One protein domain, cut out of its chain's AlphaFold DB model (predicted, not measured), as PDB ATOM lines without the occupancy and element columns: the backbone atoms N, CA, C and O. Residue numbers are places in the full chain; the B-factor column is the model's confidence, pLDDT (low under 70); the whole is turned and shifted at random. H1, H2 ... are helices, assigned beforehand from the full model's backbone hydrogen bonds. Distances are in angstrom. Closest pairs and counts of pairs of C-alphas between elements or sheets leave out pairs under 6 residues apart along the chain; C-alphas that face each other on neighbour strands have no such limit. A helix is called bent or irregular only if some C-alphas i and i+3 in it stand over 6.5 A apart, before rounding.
ATOM      1  N   THR A 162       5.242  22.660   0.453       46.44
ATOM      2  CA  THR A 162       6.209  21.867  -0.314       46.44
ATOM      3  C   THR A 162       7.114  21.043   0.606       46.44
ATOM      4  O   THR A 162       8.022  20.389   0.125       46.44
ATOM      5  N   VAL A 163       6.872  21.039   1.925       46.56
ATOM      6  CA  VAL A 163       7.713  20.324   2.900       46.56
ATOM      7  C   VAL A 163       6.881  19.471   3.892       46.56
ATOM      8  O   VAL A 163       7.116  18.265   3.956       46.56
ATOM      9  N   PRO A 164       5.797  19.964   4.540       43.75
ATOM     10  CA  PRO A 164       5.054  19.163   5.526       43.75
ATOM     11  C   PRO A 164       4.318  17.916   5.009       43.75
ATOM     12  O   PRO A 164       4.163  16.968   5.768       43.75
ATOM     13  N   LEU A 165       3.831  17.865   3.758       49.34
ATOM     14  CA  LEU A 165       3.115  16.674   3.257       49.34
ATOM     15  C   LEU A 165       4.086  15.545   2.888       49.34
ATOM     16  O   LEU A 165       3.756  14.370   3.038       49.34
ATOM     17  N   MET A 166       5.291  15.892   2.439       48.47
ATOM     18  CA  MET A 166       6.358  14.933   2.142       48.47
ATOM     19  C   MET A 166       6.958  14.405   3.450       48.47
ATOM     20  O   MET A 166       7.078  13.191   3.619       48.47
ATOM     21  N   GLU A 167       7.183  15.294   4.425       45.91
ATOM     22  CA  GLU A 167       7.559  14.930   5.797       45.91
ATOM     23  C   GLU A 167       6.461  14.126   6.519       45.91
ATOM     24  O   GLU A 167       6.777  13.189   7.243       45.91
ATOM     25  N   ALA A 168       5.171  14.391   6.273       51.47
ATOM     26  CA  ALA A 168       4.071  13.584   6.815       51.47
ATOM     27  C   ALA A 168       3.928  12.220   6.113       51.47
ATOM     28  O   ALA A 168       3.561  11.227   6.744       51.47
ATOM     29  N   ARG A 169       4.241  12.128   4.812       54.12
ATOM     30  CA  ARG A 169       4.216  10.865   4.050       54.12
ATOM     31  C   ARG A 169       5.377   9.937   4.423       54.12
ATOM     32  O   ARG A 169       5.172   8.718   4.410       54.12
ATOM     33  N   LEU A 170       6.528  10.498   4.801       61.84
ATOM     34  CA  LEU A 170       7.735   9.800   5.276       61.84
ATOM     35  C   LEU A 170       7.911   9.835   6.807       61.84
ATOM     36  O   LEU A 170       8.926   9.364   7.317       61.84
ATOM     37  N   GLY A 171       6.932  10.359   7.548       62.66
ATOM     38  CA  GLY A 171       6.995  10.484   9.002       62.66
ATOM     39  C   GLY A 171       7.306   9.144   9.670       62.66
ATOM     40  O   GLY A 171       6.568   8.173   9.505       62.66
ATOM     41  N   GLY A 172       8.421   9.090  10.403       67.50
ATOM     42  CA  GLY A 172       8.879   7.889  11.106       67.50
ATOM     43  C   GLY A 172       9.647   6.871  10.253       67.50
ATOM     44  O   GLY A 172       9.857   5.752  10.716       67.50
ATOM     45  N   ILE A 173      10.067   7.221   9.032       77.31
ATOM     46  CA  ILE A 173      10.798   6.321   8.128       77.31
ATOM     47  C   ILE A 173      12.143   6.941   7.752       77.31
ATOM     48  O   ILE A 173      12.230   8.110   7.389       77.31
ATOM     49  N   THR A 174      13.208   6.142   7.816       80.69
ATOM     50  CA  THR A 174      14.540   6.530   7.341       80.69
ATOM     51  C   THR A 174      14.802   5.890   5.981       80.69
ATOM     52  O   THR A 174      14.726   4.671   5.839       80.69
ATOM     53  N   VAL A 175      15.126   6.699   4.971       84.81
ATOM     54  CA  VAL A 175      15.489   6.200   3.637       84.81
ATOM     55  C   VAL A 175      16.972   5.841   3.622       84.81
ATOM     56  O   VAL A 175      17.818   6.638   4.024       84.81
ATOM     57  N   VAL A 176      17.295   4.631   3.164       86.81
ATOM     58  CA  VAL A 176      18.668   4.116   3.089       86.81
ATOM     59  C   VAL A 176      18.926   3.499   1.719       86.81
ATOM     60  O   VAL A 176      18.097   2.756   1.199       86.81
ATOM     61  N   VAL A 177      20.081   3.804   1.126       89.12
ATOM     62  CA  VAL A 177      20.466   3.314  -0.205       89.12
ATOM     63  C   VAL A 177      21.359   2.079  -0.059       89.12
ATOM     64  O   VAL A 177      22.395   2.128   0.607       89.12
ATOM     65  N   GLY A 178      20.943   0.967  -0.666       89.75
ATOM     66  CA  GLY A 178      21.708  -0.283  -0.713       89.75
ATOM     67  C   GLY A 178      22.781  -0.292  -1.802       89.75
ATOM     68  O   GLY A 178      22.687   0.429  -2.793       89.75
ATOM     69  N   ARG A 179      23.802  -1.140  -1.640       92.19
ATOM     70  CA  ARG A 179      24.781  -1.431  -2.699       92.19
ATOM     71  C   ARG A 179      24.228  -2.456  -3.689       92.19
ATOM     72  O   ARG A 179      23.288  -3.192  -3.389       92.19
ATOM     73  N   GLN A 180      24.862  -2.542  -4.856       89.56
ATOM     74  CA  GLN A 180      24.545  -3.557  -5.857       89.56
ATOM     75  C   GLN A 180      24.630  -4.967  -5.239       89.56
ATOM     76  O   GLN A 180      25.552  -5.253  -4.476       89.56
ATOM     77  N   ALA A 181      23.645  -5.815  -5.549       89.56
ATOM     78  CA  ALA A 181      23.423  -7.151  -4.973       89.56
ATOM     79  C   ALA A 181      22.922  -7.217  -3.508       89.56
ATOM     80  O   ALA A 181      22.810  -8.313  -2.962       89.56
ATOM     81  N   GLN A 182      22.555  -6.095  -2.875       93.06
ATOM     82  CA  GLN A 182      21.849  -6.104  -1.584       93.06
ATOM     83  C   GLN A 182      20.328  -6.012  -1.771       93.06
ATOM     84  O   GLN A 182      19.843  -5.277  -2.628       93.06
ATOM     85  N   SER A 183      19.565  -6.729  -0.940       93.56
ATOM     86  CA  SER A 183      18.103  -6.584  -0.875       93.56
ATOM     87  C   SER A 183      17.712  -5.454   0.074       93.56
ATOM     88  O   SER A 183      18.415  -5.217   1.063       93.56
ATOM     89  N   CYS A 184      16.567  -4.807  -0.161       90.75
ATOM     90  CA  CYS A 184      16.043  -3.765   0.727       90.75
ATOM     91  C   CYS A 184      16.001  -4.245   2.188       90.75
ATOM     92  O   CYS A 184      16.562  -3.590   3.066       90.75
ATOM     93  N   ASP A 185      15.453  -5.440   2.439       92.69
ATOM     94  CA  ASP A 185      15.339  -6.005   3.789       92.69
ATOM     95  C   ASP A 185      16.693  -6.190   4.479       92.69
ATOM     96  O   ASP A 185      16.823  -5.920   5.674       92.69
ATOM     97  N   SER A 186      17.717  -6.629   3.740       93.12
ATOM     98  CA  SER A 186      19.067  -6.786   4.294       93.12
ATOM     99  C   SER A 186      19.688  -5.446   4.700       93.12
ATOM    100  O   SER A 186      20.344  -5.358   5.739       93.12
ATOM    101  N   VAL A 187      19.424  -4.386   3.932       94.25
ATOM    102  CA  VAL A 187      19.930  -3.035   4.196       94.25
ATOM    103  C   VAL A 187      19.213  -2.424   5.399       94.25
ATOM    104  O   VAL A 187      19.883  -1.926   6.303       94.25
ATOM    105  N   CYS A 188      17.884  -2.541   5.484       92.62
ATOM    106  CA  CYS A 188      17.111  -2.114   6.655       92.62
ATOM    107  C   CYS A 188      17.593  -2.806   7.939       92.62
ATOM    108  O   CYS A 188      17.923  -2.137   8.924       92.62
ATOM    109  N   LYS A 189      17.742  -4.140   7.905       93.62
ATOM    110  CA  LYS A 189      18.238  -4.926   9.048       93.62
ATOM    111  C   LYS A 189      19.641  -4.509   9.480       93.62
ATOM    112  O   LYS A 189      19.904  -4.433  10.676       93.62
ATOM    113  N   SER A 190      20.523  -4.169   8.534       92.50
ATOM    114  CA  SER A 190      21.880  -3.685   8.840       92.50
ATOM    115  C   SER A 190      21.900  -2.360   9.616       92.50
ATOM    116  O   SER A 190      22.894  -2.030  10.258       92.50
ATOM    117  N   LYS A 191      20.796  -1.606   9.575       90.75
ATOM    118  CA  LYS A 191      20.595  -0.352  10.310       90.75
ATOM    119  C   LYS A 191      19.737  -0.523  11.563       90.75
ATOM    120  O   LYS A 191      19.372   0.474  12.177       90.75
ATOM    121  N   GLY A 192      19.413  -1.761  11.946       90.38
ATOM    122  CA  GLY A 192      18.545  -2.037  13.091       90.38
ATOM    123  C   GLY A 192      17.087  -1.632  12.858       90.38
ATOM    124  O   GLY A 192      16.355  -1.419  13.819       90.38
ATOM    125  N   GLN A 193      16.662  -1.500  11.597       89.69
ATOM    126  CA  GLN A 193      15.302  -1.116  11.221       89.69
ATOM    127  C   GLN A 193      14.604  -2.233  10.431       89.69
ATOM    128  O   GLN A 193      15.241  -3.153   9.911       89.69
ATOM    129  N   SER A 194      13.278  -2.145  10.325       90.62
ATOM    130  CA  SER A 194      12.471  -3.006   9.451       90.62
ATOM    131  C   SER A 194      12.045  -2.235   8.209       90.62
ATOM    132  O   SER A 194      11.651  -1.075   8.301       90.62
ATOM    133  N   CYS A 195      12.123  -2.876   7.044       90.00
ATOM    134  CA  CYS A 195      11.708  -2.267   5.787       90.00
ATOM    135  C   CYS A 195      10.181  -2.144   5.702       90.00
ATOM    136  O   CYS A 195       9.448  -3.071   6.041       90.00
ATOM    137  N   VAL A 196       9.701  -0.998   5.211       88.88
ATOM    138  CA  VAL A 196       8.269  -0.684   5.086       88.88
ATOM    139  C   VAL A 196       7.882  -0.660   3.607       88.88
ATOM    140  O   VAL A 196       7.942   0.375   2.944       88.88
ATOM    141  N   ALA A 197       7.481  -1.815   3.070       82.75
ATOM    142  CA  ALA A 197       7.196  -1.980   1.639       82.75
ATOM    143  C   ALA A 197       6.069  -1.063   1.123       82.75
ATOM    144  O   ALA A 197       6.137  -0.565   0.001       82.75
ATOM    145  N   THR A 198       5.069  -0.762   1.958       78.94
ATOM    146  CA  THR A 198       3.920   0.099   1.608       78.94
ATOM    147  C   THR A 198       4.311   1.542   1.279       78.94
ATOM    148  O   THR A 198       3.516   2.283   0.708       78.94
ATOM    149  N   LYS A 199       5.536   1.952   1.624       76.38
ATOM    150  CA  LYS A 199       6.038   3.319   1.454       76.38
ATOM    151  C   LYS A 199       7.013   3.462   0.285       76.38
ATOM    152  O   LYS A 199       7.354   4.584  -0.073       76.38
ATOM    153  N   LEU A 200       7.375   2.357  -0.376       79.00
ATOM    154  CA  LEU A 200       8.205   2.370  -1.589       79.00
ATOM    155  C   LEU A 200       7.556   3.160  -2.732       79.00
ATOM    156  O   LEU A 200       8.256   3.829  -3.483       79.00
ATOM    157  N   VAL A 201       6.222   3.148  -2.816       73.00
ATOM    158  CA  VAL A 201       5.450   3.909  -3.817       73.00
ATOM    159  C   VAL A 201       5.709   5.418  -3.711       73.00
ATOM    160  O   VAL A 201       5.653   6.123  -4.711       73.00
ATOM    161  N   VAL A 202       6.044   5.912  -2.514       71.50
ATOM    162  CA  VAL A 202       6.350   7.331  -2.273       71.50
ATOM    163  C   VAL A 202       7.756   7.699  -2.765       71.50
ATOM    164  O   VAL A 202       7.971   8.831  -3.174       71.50
ATOM    165  N   LEU A 203       8.701   6.750  -2.763       72.94
ATOM    166  CA  LEU A 203      10.098   6.961  -3.172       72.94
ATOM    167  C   LEU A 203      10.325   6.832  -4.685       72.94
ATOM    168  O   LEU A 203      11.431   7.067  -5.159       72.94
ATOM    169  N   ASN A 204       9.300   6.447  -5.447       72.31
ATOM    170  CA  ASN A 204       9.395   6.231  -6.891       72.31
ATOM    171  C   ASN A 204       9.004   7.480  -7.700       72.31
ATOM    172  O   ASN A 204       8.305   7.387  -8.707       72.31
ATOM    173  N   GLN A 205       9.394   8.660  -7.219       69.38
ATOM    174  CA  GLN A 205       9.132   9.942  -7.871       69.38
ATOM    175  C   GLN A 205      10.466  10.633  -8.153       69.38
ATOM    176  O   GLN A 205      11.359  10.642  -7.311       69.38
ATOM    177  N   CYS A 206      10.604  11.199  -9.350       67.38
ATOM    178  CA  CYS A 206      11.808  11.922  -9.765       67.38
ATOM    179  C   CYS A 206      11.811  13.394  -9.314       67.38
ATOM    180  O   CYS A 206      12.759  14.114  -9.607       67.38
ATOM    181  N   GLU A 207      10.750  13.844  -8.641       54.38
ATOM    182  CA  GLU A 207      10.646  15.177  -8.047       54.38
ATOM    183  C   GLU A 207      11.245  15.138  -6.632       54.38
ATOM    184  O   GLU A 207      10.524  15.002  -5.644       54.38
ATOM    185  N   MET A 208      12.578  15.189  -6.548       45.91
ATOM    186  CA  MET A 208      13.321  15.469  -5.313       45.91
ATOM    187  C   MET A 208      14.128  16.753  -5.461       45.91
ATOM    188  O   MET A 208      14.744  16.932  -6.537       45.91
TER     189      MET A 208
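Overview. This is residues 162 to 208 of the 208 residues of the protein "SREBP regulating gene protein" of Kalanchoe fedtschenkoi (UniProt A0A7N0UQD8). Three short helices are strung on an open, loose loop of chain: it runs from H1 at one end through the long stretch 170 to 183 to H2 at the other, then folds back through H3 towards the first end. The 47 printed residues hold H1, H2 and H3 in that order and no named strand; the class is all helix, with 20 residues in named elements, under half. The whole is only just loose, close to compact, with a radius of gyration of the C-alphas of 11.7 A, and elongated, spanning 33 by 21 by 15 A.

Arrangement. H2, residues 184 to 190, is apart from H3, residues 197 to 203. H2 is also apart from H1, residues 164 to 169. H1 and H3 are close but not clearly touching; their closest C-alphas, of Arg 169 and Val 202, are 7.6 A apart. They run opposite ways at a steep tilt of 36 degrees, only just steep. Every O i to N i+4 pair is within hydrogen-bond range in H1 and H2; in H3 0 of 3 are, beside 3 of 4 O i to N i+3 pairs.

Along the chain. H2 is 10.0 A long from C-alpha 184 at (16.043, -3.765, 0.727). H3 is 10.6 A long, ending at C-alpha 203, (10.098, 6.961, -3.172), and only just irregular: C-alphas 198 and 201 are 6.8 A apart. H1, 8.5 A long, begins at C-alpha 164, (5.054, 19.163, 5.526).

Size, cuts and confidence. The farthest C-alphas, of Thr 162 and Ala 181, are 34.1 A apart. The printed part has no cut; the link H1 to H2 is long. The model's pLDDT is under 70 at residues 162 to 172 and 205 to 208.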